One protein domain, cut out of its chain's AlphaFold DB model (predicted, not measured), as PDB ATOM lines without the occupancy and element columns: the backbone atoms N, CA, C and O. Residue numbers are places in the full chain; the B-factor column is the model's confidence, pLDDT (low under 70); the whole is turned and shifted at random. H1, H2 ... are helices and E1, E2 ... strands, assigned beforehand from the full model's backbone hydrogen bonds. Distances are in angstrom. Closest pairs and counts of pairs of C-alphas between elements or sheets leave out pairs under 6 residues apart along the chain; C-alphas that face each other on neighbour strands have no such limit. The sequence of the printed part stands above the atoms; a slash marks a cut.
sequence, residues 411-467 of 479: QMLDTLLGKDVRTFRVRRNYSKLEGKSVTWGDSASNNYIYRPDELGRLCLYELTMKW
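AT A GLANCE: This is residues 411 to 467 of the 479 residues of an uncharacterized protein of Thalassiosira oceanica (UniProt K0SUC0). A long two-stranded hairpin, E1 and E2, reaches out as an arm from a loose group of three short helices, with H2 in the middle, next to H1 and near H3. The printed part has 57 residues, with three named helices and two named strands in the order H1, E1, E2, H2, H3, a mixed class. It is loose, with a radius of gyration of the C-alphas of 13.6 A, and spans 36 by 27 by 17 A.

HOW THE PARTS SIT: H1, residues 411 to 416, touches H2, residues 444 to 449; their closest C-alphas, of Met 412 and Ser 445, are 5.2 A apart. They run the same way at 36 degrees, only just a steep tilt. E1, residues 425 to 431, and E2, residues 436 to 442, form an antiparallel hairpin, their directions at 153 degrees; N 427 and O 440, 2.9 A apart, are within hydrogen-bond range. H3, residues 460 to 466, is close to H2 but not clearly touching, about perpendicular at 76 degrees; the closest C-alphas, of Tyr 448 and Leu 460, are 6.4 A apart. Every O i to N i+4 pair is within hydrogen-bond range in H1 and H3, 1 of 2 in H2.

IN THESE COORDINATES: H1 begins at C-alpha 411 (-42.981, -8.042, -7.981). E1 measures 18.5 A, E2 18.3 A and H3 10.2 A. H3 ends at C-alpha 466 (-32.142, -17.794, -20.916).

THE WHOLE: The two C-alphas farthest apart, of Gly 435 and Tyr 461, are 37.1 A apart. The printed part has no cut and no long link, and no printed residue is under 70 in pLDDT.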
ATOM      1  N   GLN A 411     -42.753  -6.933  -8.920       86.56
ATOM      2  CA  GLN A 411     -42.981  -8.042  -7.981       86.56
ATOM      3  C   GLN A 411     -41.715  -8.376  -7.189       86.56
ATOM      4  O   GLN A 411     -41.786  -8.716  -6.006       86.56
ATOM      5  N   MET A 412     -40.554  -8.266  -7.838       87.38
ATOM      6  CA  MET A 412     -39.271  -8.532  -7.200       87.38
ATOM      7  C   MET A 412     -38.893  -7.467  -6.183       87.38
ATOM      8  O   MET A 412     -38.459  -7.814  -5.088       87.38
ATOM      9  N   LEU A 413     -39.130  -6.197  -6.503       88.50
ATOM     10  CA  LEU A 413     -38.930  -5.091  -5.578       88.50
ATOM     11  C   LEU A 413     -39.855  -5.203  -4.363       88.50
ATOM     12  O   LEU A 413     -39.394  -5.032  -3.239       88.50
ATOM     13  N   ASP A 414     -41.132  -5.533  -4.569       89.75
ATOM     14  CA  ASP A 414     -42.070  -5.744  -3.463       89.75
ATOM     15  C   ASP A 414     -41.593  -6.881  -2.554       89.75
ATOM     16  O   ASP A 414     -41.517  -6.703  -1.341       89.75
ATOM     17  N   THR A 415     -41.167  -8.006  -3.141       89.25
ATOM     18  CA  THR A 415     -40.653  -9.146  -2.368       89.25
ATOM     19  C   THR A 415     -39.383  -8.779  -1.593       89.25
ATOM     20  O   THR A 415     -39.268  -9.102  -0.413       89.25
ATOM     21  N   LEU A 416     -38.448  -8.059  -2.225       88.12
ATOM     22  CA  LEU A 416     -37.197  -7.610  -1.603       88.12
ATOM     23  C   LEU A 416     -37.447  -6.645  -0.434       88.12
ATOM     24  O   LEU A 416     -36.765  -6.711   0.582       88.12
ATOM     25  N   LEU A 417     -38.437  -5.758  -0.569       91.56
ATOM     26  CA  LEU A 417     -38.823  -4.794   0.462       91.56
ATOM     27  C   LEU A 417     -39.753  -5.391   1.533       91.56
ATOM     28  O   LEU A 417     -40.230  -4.647   2.391       91.56
ATOM     29  N   GLY A 418     -40.050  -6.694   1.473       88.69
ATOM     30  CA  GLY A 418     -40.988  -7.356   2.383       88.69
ATOM     31  C   GLY A 418     -42.425  -6.833   2.271       88.69
ATOM     32  O   GLY A 418     -43.187  -6.915   3.232       88.69
ATOM     33  N   LYS A 419     -42.790  -6.245   1.128       89.00
ATOM     34  CA  LYS A 419     -44.144  -5.772   0.833       89.00
ATOM     35  C   LYS A 419     -44.978  -6.907   0.252       89.00
ATOM     36  O   LYS A 419     -44.464  -7.790  -0.433       89.00
ATOM     37  N   ASP A 420     -46.290  -6.823   0.454       83.56
ATOM     38  CA  ASP A 420     -47.228  -7.723  -0.210       83.56
ATOM     39  C   ASP A 420     -47.127  -7.567  -1.729       83.56
ATOM     40  O   ASP A 420     -47.398  -6.495  -2.281       83.56
ATOM     41  N   VAL A 421     -46.780  -8.657  -2.412       82.25
ATOM     42  CA  VAL A 421     -46.765  -8.712  -3.874       82.25
ATOM     43  C   VAL A 421     -48.206  -8.603  -4.363       82.25
ATOM     44  O   VAL A 421     -48.992  -9.537  -4.241       82.25
ATOM     45  N   ARG A 422     -48.577  -7.448  -4.922       71.06
ATOM     46  CA  ARG A 422     -49.975  -7.158  -5.302       71.06
ATOM     47  C   ARG A 422     -50.434  -7.857  -6.579       71.06
ATOM     48  O   ARG A 422     -51.633  -7.944  -6.828       71.06
ATOM     49  N   THR A 423     -49.498  -8.321  -7.403       74.50
ATOM     50  CA  THR A 423     -49.786  -9.022  -8.660       74.50
ATOM     51  C   THR A 423     -49.258 -10.449  -8.586       74.50
ATOM     52  O   THR A 423     -48.058 -10.687  -8.633       74.50
ATOM     53  N   PHE A 424     -50.165 -11.414  -8.465       80.19
ATOM     54  CA  PHE A 424     -49.856 -12.842  -8.494       80.19
ATOM     55  C   PHE A 424     -50.983 -13.592  -9.197       80.19
ATOM     56  O   PHE A 424     -52.132 -13.148  -9.226       80.19
ATOM     57  N   ARG A 425     -50.658 -14.747  -9.772       81.44
ATOM     58  CA  ARG A 425     -51.654 -15.688 -10.282       81.44
ATOM     59  C   ARG A 425     -51.991 -16.665  -9.171       81.44
ATOM     60  O   ARG A 425     -51.099 -17.234  -8.560       81.44
ATOM     61  N   VAL A 426     -53.269 -16.895  -8.903       83.75
ATOM     62  CA  VAL A 426     -53.658 -17.962  -7.976       83.75
ATOM     63  C   VAL A 426     -53.541 -19.294  -8.707       83.75
ATOM     64  O   VAL A 426     -54.158 -19.481  -9.756       83.75
ATOM     65  N   ARG A 427     -52.760 -20.222  -8.157       83.38
ATOM     66  CA  ARG A 427     -52.647 -21.592  -8.663       83.38
ATOM     67  C   ARG A 427     -53.223 -22.584  -7.681       83.38
ATOM     68  O   ARG A 427     -53.209 -22.356  -6.476       83.38
ATOM     69  N   ARG A 428     -53.705 -23.701  -8.220       84.75
ATOM     70  CA  ARG A 428     -54.218 -24.840  -7.464       84.75
ATOM     71  C   ARG A 428     -53.593 -26.119  -8.007       84.75
ATOM     72  O   ARG A 428     -53.587 -26.319  -9.216       84.75
ATOM     73  N   ASN A 429     -53.100 -26.977  -7.120       82.81
ATOM     74  CA  ASN A 429     -52.588 -28.307  -7.457       82.81
ATOM     75  C   ASN A 429     -53.054 -29.331  -6.412       82.81
ATOM     76  O   ASN A 429     -53.322 -28.971  -5.268       82.81
ATOM     77  N   TYR A 430     -53.181 -30.600  -6.790       81.81
ATOM     78  CA  TYR A 430     -53.503 -31.685  -5.868       81.81
ATOM     79  C   TYR A 430     -52.214 -32.294  -5.307       81.81
ATOM     80  O   TYR A 430     -51.425 -32.892  -6.035       81.81
ATOM     81  N   SER A 431     -51.991 -32.153  -4.001       78.56
ATOM     82  CA  SER A 431     -50.861 -32.795  -3.332       78.56
ATOM     83  C   SER A 431     -51.181 -34.267  -3.091       78.56
ATOM     84  O   SER A 431     -52.029 -34.587  -2.258       78.56
ATOM     85  N   LYS A 432     -50.485 -35.174  -3.790       79.31
ATOM     86  CA  LYS A 432     -50.588 -36.628  -3.551       79.31
ATOM     87  C   LYS A 432     -50.080 -37.020  -2.156       79.31
ATOM     88  O   LYS A 432     -50.599 -37.963  -1.574       79.31
ATOM     89  N   LEU A 433     -49.120 -36.268  -1.607       80.00
ATOM     90  CA  LEU A 433     -48.581 -36.464  -0.255       80.00
ATOM     91  C   LEU A 433     -49.599 -36.112   0.835       80.00
ATOM     92  O   LEU A 433     -49.700 -36.820   1.830       80.00
ATOM     93  N   GLU A 434     -50.358 -35.029   0.649       79.56
ATOM     94  CA  GLU A 434     -51.323 -34.552   1.653       79.56
ATOM     95  C   GLU A 434     -52.776 -34.961   1.359       79.56
ATOM     96  O   GLU A 434     -53.672 -34.639   2.138       79.56
ATOM     97  N   GLY A 435     -53.035 -35.628   0.228       85.69
ATOM     98  CA  GLY A 435     -54.372 -36.061  -0.188       85.69
ATOM     99  C   GLY A 435     -55.378 -34.918  -0.377       85.69
ATOM    100  O   GLY A 435     -56.579 -35.126  -0.223       85.69
ATOM    101  N   LYS A 436     -54.914 -33.691  -0.658       87.06
ATOM    102  CA  LYS A 436     -55.779 -32.505  -0.775       87.06
ATOM    103  C   LYS A 436     -55.300 -31.523  -1.838       87.06
ATOM    104  O   LYS A 436     -54.123 -31.461  -2.190       87.06
ATOM    105  N   SER A 437     -56.236 -30.706  -2.323       85.38
ATOM    106  CA  SER A 437     -55.909 -29.538  -3.143       85.38
ATOM    107  C   SER A 437     -55.213 -28.466  -2.306       85.38
ATOM    108  O   SER A 437     -55.752 -28.039  -1.287       85.38
ATOM    109  N   VAL A 438     -54.065 -27.995  -2.777       85.44
ATOM    110  CA  VAL A 438     -53.327 -26.855  -2.235       85.44
ATOM    111  C   VAL A 438     -53.449 -25.695  -3.218       85.44
ATOM    112  O   VAL A 438     -53.301 -25.880  -4.427       85.44
ATOM    113  N   THR A 439     -53.731 -24.506  -2.693       85.75
ATOM    114  CA  THR A 439     -53.845 -23.264  -3.463       85.75
ATOM    115  C   THR A 439     -52.801 -22.278  -2.957       85.75
ATOM    116  O   THR A 439     -52.672 -22.109  -1.746       85.75
ATOM    117  N   TRP A 440     -52.073 -21.617  -3.855       83.56
ATOM    118  CA  TRP A 440     -51.069 -20.614  -3.489       83.56
ATOM    119  C   TRP A 440     -51.016 -19.466  -4.501       83.56
ATOM    120  O   TRP A 440     -51.473 -19.592  -5.641       83.56
ATOM    121  N   GLY A 441     -50.471 -18.329  -4.065       84.19
ATOM    122  CA  GLY A 441     -50.140 -17.212  -4.944       84.19
ATOM    123  C   GLY A 441     -48.820 -17.474  -5.663       84.19
ATOM    124  O   GLY A 441     -47.780 -17.634  -5.030       84.19
ATOM    125  N   ASP A 442     -48.868 -17.526  -6.987       83.19
ATOM    126  CA  ASP A 442     -47.717 -17.655  -7.869       83.19
ATOM    127  C   ASP A 442     -47.337 -16.280  -8.424       83.19
ATOM    128  O   ASP A 442     -48.025 -15.723  -9.288       83.19
ATOM    129  N   SER A 443     -46.260 -15.710  -7.893       85.75
ATOM    130  CA  SER A 443     -45.611 -14.526  -8.445       85.75
ATOM    131  C   SER A 443     -44.392 -14.938  -9.261       85.75
ATOM    132  O   SER A 443     -43.721 -15.928  -8.973       85.75
ATOM    133  N   ALA A 444     -44.038 -14.131 -10.254       80.69
ATOM    134  CA  ALA A 444     -42.836 -14.363 -11.036       80.69
ATOM    135  C   ALA A 444     -41.553 -14.187 -10.202       80.69
ATOM    136  O   ALA A 444     -40.498 -14.676 -10.595       80.69
ATOM    137  N   SER A 445     -41.633 -13.554  -9.026       85.75
ATOM    138  CA  SER A 445     -40.536 -13.521  -8.060       85.75
ATOM    139  C   SER A 445     -40.205 -14.889  -7.458       85.75
ATOM    140  O   SER A 445     -39.027 -15.184  -7.246       85.75
ATOM    141  N   ASN A 446     -41.203 -15.757  -7.250       85.88
ATOM    142  CA  ASN A 446     -40.992 -17.112  -6.728       85.88
ATOM    143  C   ASN A 446     -40.069 -17.929  -7.636       85.88
ATOM    144  O   ASN A 446     -39.225 -18.674  -7.154       85.88
ATOM    145  N   ASN A 447     -40.190 -17.732  -8.946       86.00
ATOM    146  CA  ASN A 447     -39.369 -18.395  -9.953       86.00
ATOM    147  C   ASN A 447     -37.875 -18.119  -9.778       86.00
ATOM    148  O   ASN A 447     -37.052 -19.003  -9.989       86.00
ATOM    149  N   TYR A 448     -37.530 -16.890  -9.395       88.06
ATOM    150  CA  TYR A 448     -36.150 -16.527  -9.113       88.06
ATOM    151  C   TYR A 448     -35.730 -16.995  -7.719       88.06
ATOM    152  O   TYR A 448     -34.652 -17.556  -7.567       88.06
ATOM    153  N   ILE A 449     -36.572 -16.804  -6.701       88.38
ATOM    154  CA  ILE A 449     -36.246 -17.115  -5.299       88.38
ATOM    155  C   ILE A 449     -36.041 -18.616  -5.076       88.38
ATOM    156  O   ILE A 449     -35.080 -19.002  -4.421       88.38
ATOM    157  N   TYR A 450     -36.912 -19.445  -5.649       87.94
ATOM    158  CA  TYR A 450     -36.894 -20.903  -5.508       87.94
ATOM    159  C   TYR A 450     -36.268 -21.602  -6.720       87.94
ATOM    160  O   TYR A 450     -36.580 -22.760  -7.004       87.94
ATOM    161  N   ARG A 451     -35.419 -20.895  -7.474       90.06
ATOM    162  CA  ARG A 451     -34.677 -21.496  -8.587       90.06
ATOM    163  C   ARG A 451     -33.772 -22.630  -8.073       90.06
ATOM    164  O   ARG A 451     -33.279 -22.526  -6.951       90.06
ATOM    165  N   PRO A 452     -33.519 -23.675  -8.879       91.19
ATOM    166  CA  PRO A 452     -32.572 -24.731  -8.530       91.19
ATOM    167  C   PRO A 452     -31.176 -24.185  -8.202       91.19
ATOM    168  O   PRO A 452     -30.758 -23.170  -8.770       91.19
ATOM    169  N   ASP A 453     -30.440 -24.882  -7.335       91.81
ATOM    170  CA  ASP A 453     -29.103 -24.468  -6.886       91.81
ATOM    171  C   ASP A 453     -28.113 -24.336  -8.056       91.81
ATOM    172  O   ASP A 453     -27.255 -23.451  -8.058       91.81
ATOM    173  N   GLU A 454     -28.278 -25.134  -9.116       91.81
ATOM    174  CA  GLU A 454     -27.474 -25.061 -10.343       91.81
ATOM    175  C   GLU A 454     -27.641 -23.717 -11.076       91.81
ATOM    176  O   GLU A 454     -26.733 -23.255 -11.775       91.81
ATOM    177  N   LEU A 455     -28.797 -23.069 -10.895       90.50
ATOM    178  CA  LEU A 455     -29.123 -21.742 -11.417       90.50
ATOM    179  C   LEU A 455     -28.827 -20.626 -10.400       90.50
ATOM    180  O   LEU A 455     -29.068 -19.449 -10.680       90.50
ATOM    181  N   GLY A 456     -28.273 -20.959  -9.229       86.25
ATOM    182  CA  GLY A 456     -27.995 -20.020  -8.141       86.25
ATOM    183  C   GLY A 456     -27.108 -18.843  -8.557       86.25
ATOM    184  O   GLY A 456     -27.341 -17.719  -8.111       86.25
ATOM    185  N   ARG A 457     -26.165 -19.080  -9.481       86.88
ATOM    186  CA  ARG A 457     -25.215 -18.078 -10.000       86.88
ATOM    187  C   ARG A 457     -25.814 -17.031 -10.942       86.88
ATOM    188  O   ARG A 457     -25.127 -16.076 -11.274       86.88
ATOM    189  N   LEU A 458     -27.036 -17.239 -11.428       87.12
ATOM    190  CA  LEU A 458     -27.650 -16.360 -12.420       87.12
ATOM    191  C   LEU A 458     -28.348 -15.188 -11.737       87.12
ATOM    192  O   LEU A 458     -29.083 -15.371 -10.757       87.12
ATOM    193  N   CYS A 459     -28.175 -13.986 -12.282       86.62
ATOM    194  CA  CYS A 459     -28.996 -12.851 -11.872       86.62
ATOM    195  C   CYS A 459     -30.419 -12.966 -12.458       86.62
ATOM    196  O   CYS A 459     -30.678 -13.781 -13.349       86.62
ATOM    197  N   LEU A 460     -31.368 -12.168 -11.952       86.19
ATOM    198  CA  LEU A 460     -32.771 -12.218 -12.392       86.19
ATOM    199  C   LEU A 460     -32.898 -12.048 -13.909       86.19
ATOM    200  O   LEU A 460     -33.609 -12.816 -14.553       86.19
ATOM    201  N   TYR A 461     -32.175 -11.073 -14.463       86.94
ATOM    202  CA  TYR A 461     -32.146 -10.804 -15.896       86.94
ATOM    203  C   TYR A 461     -31.716 -12.044 -16.687       86.94
ATOM    204  O   TYR A 461     -32.444 -12.502 -17.567       86.94
ATOM    205  N   GLU A 462     -30.580 -12.647 -16.326       87.56
ATOM    206  CA  GLU A 462     -30.078 -13.839 -17.007       87.56
ATOM    207  C   GLU A 462     -31.039 -15.018 -16.913       87.56
ATOM    208  O   GLU A 462     -31.245 -15.701 -17.916       87.56
ATOM    209  N   LEU A 463     -31.643 -15.245 -15.739       88.38
ATOM    210  CA  LEU A 463     -32.622 -16.313 -15.564       88.38
ATOM    211  C   LEU A 463     -33.805 -16.108 -16.517       88.38
ATOM    212  O   LEU A 463     -34.160 -17.026 -17.250       88.38
ATOM    213  N   THR A 464     -34.377 -14.901 -16.539       87.31
ATOM    214  CA  THR A 464     -35.551 -14.591 -17.367       87.31
ATOM    215  C   THR A 464     -35.274 -14.670 -18.865       87.31
ATOM    216  O   THR A 464     -36.157 -15.085 -19.612       87.31
ATOM    217  N   MET A 465     -34.069 -14.295 -19.300       85.56
ATOM    218  CA  MET A 465     -33.685 -14.276 -20.714       85.56
ATOM    219  C   MET A 465     -33.350 -15.663 -21.264       85.56
ATOM    220  O   MET A 465     -33.637 -15.948 -22.422       85.56
ATOM    221  N   LYS A 466     -32.702 -16.512 -20.459       85.69
ATOM    222  CA  LYS A 466     -32.142 -17.794 -20.916       85.69
ATOM    223  C   LYS A 466     -33.026 -19.001 -20.564       85.69
ATOM    224  O   LYS A 466     -32.874 -20.048 -21.189       85.69
ATOM    225  N   TRP A 467     -33.940 -18.880 -19.595       86.75
ATOM    226  CA  TRP A 467     -34.825 -19.969 -19.166       86.75
ATOM    227  C   TRP A 467     -36.296 -19.555 -19.168       86.75
ATOM    228  O   TRP A 467     -36.664 -18.459 -18.755       86.75
TER     229      TRP A 467